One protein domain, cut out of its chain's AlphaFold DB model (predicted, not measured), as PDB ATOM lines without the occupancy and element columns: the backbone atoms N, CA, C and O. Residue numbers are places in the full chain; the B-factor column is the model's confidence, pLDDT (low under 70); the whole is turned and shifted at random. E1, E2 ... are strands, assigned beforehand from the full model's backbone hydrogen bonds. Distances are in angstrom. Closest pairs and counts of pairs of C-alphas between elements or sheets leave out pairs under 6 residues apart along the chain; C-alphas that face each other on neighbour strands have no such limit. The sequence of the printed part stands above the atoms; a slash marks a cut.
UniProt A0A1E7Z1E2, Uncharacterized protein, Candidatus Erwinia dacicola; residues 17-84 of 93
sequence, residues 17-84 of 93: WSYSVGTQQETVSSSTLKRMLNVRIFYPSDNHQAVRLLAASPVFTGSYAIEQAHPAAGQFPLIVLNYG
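What this domain is: This is residues 17 to 84 of the 93 residues of an uncharacterized protein of Candidatus Erwinia dacicola (UniProt A0A1E7Z1E2). A long, strongly twisted hairpin of two strands, E1 and E2, makes the longest axis, and a short second hairpin, E3 and E4, joins the first half of E1 and points off another way. The turn of the long hairpin, residues 30 to 35, sticks out free at one end, while a tail of 17 residues with no named element, 68 to 84, loops out and crosses over the long hairpin at a distance. The printed part has 68 residues, with no named helix and four named strands, E1, E2, E3 and E4 along the chain, in one mixed sheet of order E2, E1, E4, E3. The class is all strand, although under half of the residues, 30 of 68, are in named elements. The whole is loose, with a radius of gyration of the C-alphas of 13.9 A, and flat, spanning 41 by 35 by 18 A.

How they stand to each other: E1, residues 20 to 30, and E2, residues 35 to 45, form a hairpin of antiparallel neighbours, at 160 degrees between their directions. Its C-alphas 38 and 27 face each other at 4.5 A, and N 22 and O 43, 2.8 A apart, are within hydrogen-bond range, as are N 37 and O 28, at 2.9 A. On the sheet's other inner strand, E4, residues 63 to 67, the pairing is staggered: residues 66 to 67 pair with E1 and residues 63 to 65 with E3, residues 52 to 54. E1 and E4 are parallel, with C-alphas 22 and 66 facing each other at 4.6 A and N 23 and O 66 within hydrogen-bond range at 2.9 A. E3 and E4 form an antiparallel hairpin at 112 degrees, with N 54 and O 63 within hydrogen-bond range at 2.9 A. E3 is apart from both E1 and E2. From edge strand E2 to edge strand E3, the strands' lines turn by 155 degrees.

Where its parts are: E1 begins at C-alpha 20, (-40.228, 6.779, -7.496), and is 30.6 A long. E2 is 29.9 A long and ends at C-alpha 45, (-40.327, 10.465, -4.135). E3 measures 6.1 A. E4 measures 10.9 A and ends at C-alpha 67, (-48.845, 13.774, -9.377).

The domain as a whole: The two C-alphas farthest apart are those of Trp 17 and Lys 34, at 42.8 A. The printed part has no cut. The link from E1 to E2 is tight, and those from E2 to E3 and from E3 to E4 are short. The mean pLDDT of the printed part is 88.7, and one residue, Gly 84, is under 70.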
ATOM      1  N   TRP A  17     -32.598  -0.417  -5.026       73.12
ATOM      2  CA  TRP A  17     -33.521   0.554  -4.455       73.12
ATOM      3  C   TRP A  17     -33.403   1.852  -5.257       73.12
ATOM      4  O   TRP A  17     -32.309   2.384  -5.438       73.12
ATOM      5  N   SER A  18     -34.531   2.309  -5.787       84.94
ATOM      6  CA  SER A  18     -34.643   3.550  -6.541       84.94
ATOM      7  C   SER A  18     -35.855   4.303  -6.032       84.94
ATOM      8  O   SER A  18     -36.884   3.700  -5.721       84.94
ATOM      9  N   TYR A  19     -35.738   5.625  -6.001       92.44
ATOM     10  CA  TYR A  19     -36.873   6.501  -5.769       92.44
ATOM     11  C   TYR A  19     -37.923   6.320  -6.867       92.44
ATOM     12  O   TYR A  19     -37.589   6.035  -8.025       92.44
ATOM     13  N   SER A  20     -39.188   6.524  -6.507       94.00
ATOM     14  CA  SER A  20     -40.228   6.779  -7.496       94.00
ATOM     15  C   SER A  20     -40.115   8.222  -8.001       94.00
ATOM     16  O   SER A  20     -39.377   9.041  -7.447       94.00
ATOM     17  N   VAL A  21     -40.818   8.541  -9.088       94.75
ATOM     18  CA  VAL A  21     -40.799   9.884  -9.682       94.75
ATOM     19  C   VAL A  21     -42.105  10.594  -9.350       94.75
ATOM     20  O   VAL A  21     -43.173  10.204  -9.828       94.75
ATOM     21  N   GLY A  22     -42.016  11.639  -8.530       95.69
ATOM     22  CA  GLY A  22     -43.099  12.583  -8.277       95.69
ATOM     23  C   GLY A  22     -43.085  13.733  -9.278       95.69
ATOM     24  O   GLY A  22     -42.044  14.049  -9.863       95.69
ATOM     25  N   THR A  23     -44.238  14.375  -9.478       95.06
ATOM     26  CA  THR A  23     -44.296  15.609 -10.266       95.06
ATOM     27  C   THR A  23     -45.324  16.619  -9.780       95.06
ATOM     28  O   THR A  23     -46.393  16.262  -9.277       95.06
ATOM     29  N   GLN A  24     -44.994  17.896  -9.976       93.81
ATOM     30  CA  GLN A  24     -45.851  19.049  -9.725       93.81
ATOM     31  C   GLN A  24     -45.698  20.073 -10.847       93.81
ATOM     32  O   GLN A  24     -44.667  20.135 -11.520       93.81
ATOM     33  N   GLN A  25     -46.735  20.882 -11.040       90.94
ATOM     34  CA  GLN A  25     -46.720  22.001 -11.967       90.94
ATOM     35  C   GLN A  25     -46.848  23.295 -11.177       90.94
ATOM     36  O   GLN A  25     -47.786  23.456 -10.403       90.94
ATOM     37  N   GLU A  26     -45.903  24.199 -11.395       91.25
ATOM     38  CA  GLU A  26     -45.781  25.451 -10.660       91.25
ATOM     39  C   GLU A  26     -45.734  26.628 -11.631       91.25
ATOM     40  O   GLU A  26     -45.194  26.528 -12.738       91.25
ATOM     41  N   THR A  27     -46.276  27.769 -11.210       90.38
ATOM     42  CA  THR A  27     -46.146  29.027 -11.950       90.38
ATOM     43  C   THR A  27     -45.143  29.918 -11.237       90.38
ATOM     44  O   THR A  27     -45.412  30.471 -10.173       90.38
ATOM     45  N   VAL A  28     -43.980  30.103 -11.853       89.06
ATOM     46  CA  VAL A  28     -42.933  30.985 -11.342       89.06
ATOM     47  C   VAL A  28     -43.118  32.372 -11.948       89.06
ATOM     48  O   VAL A  28     -43.035  32.559 -13.164       89.06
ATOM     49  N   SER A  29     -43.364  33.369 -11.100       87.94
ATOM     50  CA  SER A  29     -43.449  34.773 -11.510       87.94
ATOM     51  C   SER A  29     -42.100  35.470 -11.362       87.94
ATOM     52  O   SER A  29     -41.542  35.510 -10.265       87.94
ATOM     53  N   SER A  30     -41.603  36.092 -12.432       82.06
ATOM     54  CA  SER A  30     -40.454  37.001 -12.353       82.06
ATOM     55  C   SER A  30     -40.938  38.448 -12.368       82.06
ATOM     56  O   SER A  30     -41.430  38.936 -13.388       82.06
ATOM     57  N   SER A  31     -40.774  39.153 -11.246       77.69
ATOM     58  CA  SER A  31     -41.097  40.583 -11.135       77.69
ATOM     59  C   SER A  31     -40.209  41.448 -12.037       77.69
ATOM     60  O   SER A  31     -40.670  42.447 -12.583       77.69
ATOM     61  N   THR A  32     -38.958  41.029 -12.247       83.00
ATOM     62  CA  THR A  32     -37.989  41.719 -13.111       83.00
ATOM     63  C   THR A  32     -38.342  41.577 -14.589       83.00
ATOM     64  O   THR A  32     -38.302  42.556 -15.327       83.00
ATOM     65  N   LEU A  33     -38.736  40.375 -15.027       80.06
ATOM     66  CA  LEU A  33     -39.078  40.108 -16.429       80.06
ATOM     67  C   LEU A  33     -40.565  40.336 -16.743       80.06
ATOM     68  O   LEU A  33     -40.968  40.172 -17.892       80.06
ATOM     69  N   LYS A  34     -41.383  40.677 -15.731       86.00
ATOM     70  CA  LYS A  34     -42.852  40.802 -15.812       86.00
ATOM     71  C   LYS A  34     -43.502  39.635 -16.567       86.00
ATOM     72  O   LYS A  34     -44.443  39.820 -17.336       86.00
ATOM     73  N   ARG A  35     -42.976  38.427 -16.359       82.62
ATOM     74  CA  ARG A  35     -43.386  37.215 -17.072       82.62
ATOM     75  C   ARG A  35     -43.669  36.097 -16.082       82.62
ATOM     76  O   ARG A  35     -42.932  35.911 -15.115       82.62
ATOM     77  N   MET A  36     -44.735  35.356 -16.365       86.44
ATOM     78  CA  MET A  36     -45.063  34.103 -15.697       86.44
ATOM     79  C   MET A  36     -44.523  32.936 -16.522       86.44
ATOM     80  O   MET A  36     -44.637  32.926 -17.751       86.44
ATOM     81  N   LEU A  37     -43.911  31.974 -15.842       86.12
ATOM     82  CA  LEU A  37     -43.373  30.754 -16.425       86.12
ATOM     83  C   LEU A  37     -44.073  29.568 -15.773       86.12
ATOM     84  O   LEU A  37     -43.974  29.386 -14.565       86.12
ATOM     85  N   ASN A  38     -44.766  28.771 -16.578       87.00
ATOM     86  CA  ASN A  38     -45.296  27.494 -16.122       87.00
ATOM     87  C   ASN A  38     -44.189  26.458 -16.255       87.00
ATOM     88  O   ASN A  38     -43.659  26.263 -17.349       87.00
ATOM     89  N   VAL A  39     -43.830  25.830 -15.144       89.00
ATOM     90  CA  VAL A  39     -42.786  24.811 -15.090       89.00
ATOM     91  C   VAL A  39     -43.367  23.526 -14.535       89.00
ATOM     92  O   VAL A  39     -44.221  23.540 -13.648       89.00
ATOM     93  N   ARG A  40     -42.880  22.402 -15.051       90.50
ATOM     94  CA  ARG A  40     -43.113  21.093 -14.463       90.50
ATOM     95  C   ARG A  40     -41.853  20.642 -13.750       90.50
ATOM     96  O   ARG A  40     -40.765  20.680 -14.319       90.50
ATOM     97  N   ILE A  41     -42.016  20.221 -12.508       93.56
ATOM     98  CA  ILE A  41     -40.933  19.746 -11.660       93.56
ATOM     99  C   ILE A  41     -41.086  18.235 -11.555       93.56
ATOM    100  O   ILE A  41     -42.158  17.745 -11.203       93.56
ATOM    101  N   PHE A  42     -40.024  17.504 -11.875       94.44
ATOM    102  CA  PHE A  42     -39.905  16.074 -11.607       94.44
ATOM    103  C   PHE A  42     -38.892  15.890 -10.485       94.44
ATOM    104  O   PHE A  42     -37.826  16.507 -10.514       94.44
ATOM    105  N   TYR A  43     -39.223  15.070  -9.494       95.69
ATOM    106  CA  TYR A  43     -38.381  14.899  -8.315       95.69
ATOM    107  C   TYR A  43     -38.467  13.476  -7.749       95.69
ATOM    108  O   TYR A  43     -39.485  12.801  -7.928       95.69
ATOM    109  N   PRO A  44     -37.416  13.010  -7.051       96.19
ATOM    110  CA  PRO A  44     -37.450  11.752  -6.315       96.19
ATOM    111  C   PRO A  44     -38.544  11.764  -5.246       96.19
ATOM    112  O   PRO A  44     -38.690  12.742  -4.512       96.19
ATOM    113  N   SER A  45     -39.299  10.677  -5.148       95.19
ATOM    114  CA  SER A  45     -40.327  10.465  -4.135       95.19
ATOM    115  C   SER A  45     -40.158   9.088  -3.491       95.19
ATOM    116  O   SER A  45     -39.741   8.130  -4.139       95.19
ATOM    117  N   ASP A  46     -40.514   8.998  -2.211       92.81
ATOM    118  CA  ASP A  46     -40.640   7.729  -1.481       92.81
ATOM    119  C   ASP A  46     -42.074   7.173  -1.560       92.81
ATOM    120  O   ASP A  46     -42.436   6.202  -0.897       92.81
ATOM    121  N   ASN A  47     -42.939   7.809  -2.357       88.81
ATOM    122  CA  ASN A  47     -44.320   7.393  -2.521       88.81
ATOM    123  C   ASN A  47     -44.412   6.157  -3.429       88.81
ATOM    124  O   ASN A  47     -43.817   6.111  -4.505       88.81
ATOM    125  N   HIS A  48     -45.213   5.175  -3.020       85.38
ATOM    126  CA  HIS A  48     -45.438   3.924  -3.752       85.38
ATOM    127  C   HIS A  48     -46.822   3.859  -4.416       85.38
ATOM    128  O   HIS A  48     -47.292   2.785  -4.795       85.38
ATOM    129  N   GLN A  49     -47.500   5.003  -4.548       88.75
ATOM    130  CA  GLN A  49     -48.739   5.108  -5.315       88.75
ATOM    131  C   GLN A  49     -48.532   4.753  -6.794       88.75
ATOM    132  O   GLN A  49     -47.433   4.834  -7.340       88.75
ATOM    133  N   ALA A  50     -49.624   4.366  -7.455       87.06
ATOM    134  CA  ALA A  50     -49.599   4.025  -8.869       87.06
ATOM    135  C   ALA A  50     -49.185   5.232  -9.727       87.06
ATOM    136  O   ALA A  50     -49.783   6.307  -9.638       87.06
ATOM    137  N   VAL A  51     -48.186   5.024 -10.585       92.31
ATOM    138  CA  VAL A  51     -47.754   6.006 -11.584       92.31
ATOM    139  C   VAL A  51     -48.851   6.246 -12.619       92.31
ATOM    140  O   VAL A  51     -49.578   5.325 -13.000       92.31
ATOM    141  N   ARG A  52     -48.963   7.485 -13.097       92.44
ATOM    142  CA  ARG A  52     -49.898   7.880 -14.158       92.44
ATOM    143  C   ARG A  52     -49.129   8.425 -15.348       92.44
ATOM    144  O   ARG A  52     -48.070   9.019 -15.169       92.44
ATOM    145  N   LEU A  53     -49.663   8.226 -16.551       91.75
ATOM    146  CA  LEU A  53     -49.134   8.852 -17.760       91.75
ATOM    147  C   LEU A  53     -49.618  10.303 -17.830       91.75
ATOM    148  O   LEU A  53     -50.823  10.548 -17.882       91.75
ATOM    149  N   LEU A  54     -48.684  11.251 -17.831       88.56
ATOM    150  CA  LEU A  54     -48.964  12.685 -17.774       88.56
ATOM    151  C   LEU A  54     -48.503  13.392 -19.043       88.56
ATOM    152  O   LEU A  54     -47.491  13.020 -19.631       88.56
ATOM    153  N   ALA A  55     -49.254  14.427 -19.437       81.50
ATOM    154  CA  ALA A  55     -49.015  15.266 -20.619       81.50
ATOM    155  C   ALA A  55     -48.755  14.504 -21.935       81.50
ATOM    156  O   ALA A  55     -48.103  15.014 -22.844       81.50
ATOM    157  N   ALA A  56     -49.305  13.295 -22.059       85.50
ATOM    158  CA  ALA A  56     -49.377  12.617 -23.341       85.50
ATOM    159  C   ALA A  56     -50.310  13.393 -24.284       85.50
ATOM    160  O   ALA A  56     -51.407  13.807 -23.901       85.50
ATOM    161  N   SER A  57     -49.870  13.589 -25.521       80.75
ATOM    162  CA  SER A  57     -50.626  14.247 -26.584       80.75
ATOM    163  C   SER A  57     -50.262  13.621 -27.939       80.75
ATOM    164  O   SER A  57     -49.305  12.851 -28.010       80.75
ATOM    165  N   PRO A  58     -50.956  13.953 -29.042       81.44
ATOM    166  CA  PRO A  58     -50.618  13.420 -30.366       81.44
ATOM    167  C   PRO A  58     -49.172  13.675 -30.819       81.44
ATOM    168  O   PRO A  58     -48.680  12.954 -31.678       81.44
ATOM    169  N   VAL A  59     -48.510  14.689 -30.254       75.94
ATOM    170  CA  VAL A  59     -47.124  15.076 -30.561       75.94
ATOM    171  C   VAL A  59     -46.196  14.940 -29.352       75.94
ATOM    172  O   VAL A  59     -45.099  15.461 -29.393       75.94
ATOM    173  N   PHE A  60     -46.625  14.312 -28.248       74.31
ATOM    174  CA  PHE A  60     -45.780  14.089 -27.065       74.31
ATOM    175  C   PHE A  60     -46.127  12.760 -26.404       74.31
ATOM    176  O   PHE A  60     -47.270  12.532 -26.015       74.31
ATOM    177  N   THR A  61     -45.128  11.904 -26.191       81.00
ATOM    178  CA  THR A  61     -45.325  10.584 -25.562       81.00
ATOM    179  C   THR A  61     -45.804  10.694 -24.105       81.00
ATOM    180  O   THR A  61     -46.448   9.783 -23.588       81.00
ATOM    181  N   GLY A  62     -45.539  11.828 -23.449       84.31
ATOM    182  CA  GLY A  62     -45.837  12.050 -22.036       84.31
ATOM    183  C   GLY A  62     -44.783  11.442 -21.109       84.31
ATOM    184  O   GLY A  62     -43.707  11.021 -21.537       84.31
ATOM    185  N   SER A  63     -45.056  11.430 -19.808       86.56
ATOM    186  CA  SER A  63     -44.141  10.888 -18.793       86.56
ATOM    187  C   SER A  63     -44.901  10.199 -17.667       86.56
ATOM    188  O   SER A  63     -45.950  10.678 -17.239       86.56
ATOM    189  N   TYR A  64     -44.371   9.075 -17.181       91.94
ATOM    190  CA  TYR A  64     -44.937   8.363 -16.038       91.94
ATOM    191  C   TYR A  64     -44.425   8.963 -14.732       91.94
ATOM    192  O   TYR A  64     -43.229   8.902 -14.452       91.94
ATOM    193  N   ALA A  65     -45.327   9.521 -13.930       94.00
ATOM    194  CA  ALA A  65     -45.004  10.062 -12.615       94.00
ATOM    195  C   ALA A  65     -46.223  10.024 -11.683       94.00
ATOM    196  O   ALA A  65     -47.355   9.767 -12.106       94.00
ATOM    197  N   ILE A  66     -45.981  10.261 -10.397       95.62
ATOM    198  CA  ILE A  66     -47.014  10.393  -9.369       95.62
ATOM    199  C   ILE A  66     -47.282  11.891  -9.168       95.62
ATOM    200  O   ILE A  66     -46.424  12.619  -8.664       95.62
ATOM    201  N   GLU A  67     -48.456  12.371  -9.581       93.12
ATOM    202  CA  GLU A  67     -48.845  13.774  -9.377       93.12
ATOM    203  C   GLU A  67     -48.935  14.113  -7.887       93.12
ATOM    204  O   GLU A  67     -49.502  13.347  -7.108       93.12
ATOM    205  N   GLN A  68     -48.416  15.284  -7.507       93.00
ATOM    206  CA  GLN A  68     -48.502  15.822  -6.143       93.00
ATOM    207  C   GLN A  68     -47.927  14.876  -5.071       93.00
ATOM    208  O   GLN A  68     -48.360  14.881  -3.918       93.00
ATOM    209  N   ALA A  69     -46.955  14.036  -5.437       94.62
ATOM    210  CA  ALA A  69     -46.297  13.143  -4.493       94.62
ATOM    211  C   ALA A  69     -45.431  13.922  -3.494       94.62
ATOM    212  O   ALA A  69     -44.839  14.941  -3.842       94.62
ATOM    213  N   HIS A  70     -45.275  13.413  -2.273       94.69
ATOM    214  CA  HIS A  70     -44.317  13.995  -1.333       94.69
ATOM    215  C   HIS A  70     -42.876  13.767  -1.828       94.69
ATOM    216  O   HIS A  70     -42.539  12.626  -2.165       94.69
ATOM    217  N   PRO A  71     -42.025  14.811  -1.897       95.25
ATOM    218  CA  PRO A  71     -40.615  14.646  -2.235       95.25
ATOM    219  C   PRO A  71     -39.889  13.761  -1.218       95.25
ATOM    220  O   PRO A  71     -40.172  13.826  -0.021       95.25
ATOM    221  N   ALA A  72     -38.945  12.954  -1.695       96.19
ATOM    222  CA  ALA A  72     -38.055  12.184  -0.835       96.19
ATOM    223  C   ALA A  72     -37.132  13.115  -0.034       96.19
ATOM    224  O   ALA A  72     -36.764  14.204  -0.488       96.19
ATOM    225  N   ALA A  73     -36.727  12.681   1.158       94.94
ATOM    226  CA  ALA A  73     -35.786  13.438   1.976       94.94
ATOM    227  C   ALA A  73     -34.357  13.337   1.412       94.94
ATOM    228  O   ALA A  73     -33.891  12.253   1.066       94.94
ATOM    229  N   GLY A  74     -33.630  14.457   1.362       93.44
ATOM    230  CA  GLY A  74     -32.227  14.478   0.943       93.44
ATOM    231  C   GLY A  74     -31.849  15.710   0.129       93.44
ATOM    232  O   GLY A  74     -32.602  16.677   0.036       93.44
ATOM    233  N   GLN A  75     -30.652  15.670  -0.454       95.50
ATOM    234  CA  GLN A  75     -30.165  16.677  -1.394       95.50
ATOM    235  C   GLN A  75     -30.008  16.032  -2.764       95.50
ATOM    236  O   GLN A  75     -29.317  15.024  -2.907       95.50
ATOM    237  N   PHE A  76     -30.634  16.635  -3.768       94.94
ATOM    238  CA  PHE A  76     -30.611  16.142  -5.137       94.94
ATOM    239  C   PHE A  76     -30.055  17.217  -6.070       94.94
ATOM    240  O   PHE A  76     -30.301  18.407  -5.845       94.94
ATOM    241  N   PRO A  77     -29.303  16.832  -7.113       95.88
ATOM    242  CA  PRO A  77     -28.872  17.782  -8.124       95.88
ATOM    243  C   PRO A  77     -30.094  18.370  -8.833       95.88
ATOM    244  O   PRO A  77     -30.997  17.646  -9.248       95.88
ATOM    245  N   LEU A  78     -30.106  19.693  -8.993       95.50
ATOM    246  CA  LEU A  78     -31.131  20.383  -9.763       95.50
ATOM    247  C   LEU A  78     -30.705  20.449 -11.230       95.50
ATOM    248  O   LEU A  78     -29.660  21.009 -11.555       95.50
ATOM    249  N   ILE A  79     -31.548  19.919 -12.112       94.44
ATOM    250  CA  ILE A  79     -31.370  20.007 -13.562       94.44
ATOM    251  C   ILE A  79     -32.490  20.886 -14.111       94.44
ATOM    252  O   ILE A  79     -33.667  20.600 -13.905       94.44
ATOM    253  N   VAL A  80     -32.121  21.956 -14.815       91.31
ATOM    254  CA  VAL A  80     -33.077  22.855 -15.472       91.31
ATOM    255  C   VAL A  80     -33.081  22.553 -16.962       91.31
ATOM    256  O   VAL A  80     -32.061  22.691 -17.635       91.31
ATOM    257  N   LEU A  81     -34.241  22.149 -17.472       87.00
ATOM    258  CA  LEU A  81     -34.448  21.851 -18.883       87.00
ATOM    259  C   LEU A  81     -35.315  22.947 -19.497       87.00
ATOM    260  O   LEU A  81     -36.401  23.243 -19.005       87.00
ATOM    261  N   ASN A  82     -34.825  23.550 -20.577       83.06
ATOM    262  CA  ASN A  82     -35.574  24.506 -21.380       83.06
ATOM    263  C   ASN A  82     -35.845  23.873 -22.744       83.06
ATOM    264  O   ASN A  82     -34.905  23.606 -23.495       83.06
ATOM    265  N   TYR A  83     -37.107  23.616 -23.065       72.75
ATOM    266  CA  TYR A  83     -37.483  23.117 -24.381       72.75
ATOM    267  C   TYR A  83     -37.609  24.280 -25.372       72.75
ATOM    268  O   TYR A  83     -38.150  25.344 -25.070       72.75
ATOM    269  N   GLY A  84     -37.072  24.087 -26.578       65.50
ATOM    270  CA  GLY A  84     -37.225  25.045 -27.670       65.50
ATOM    271  C   GLY A  84     -38.660  25.076 -28.205       65.50
ATOM    272  O   GLY A  84     -39.431  24.140 -28.014       65.50
TER     273      GLY A  84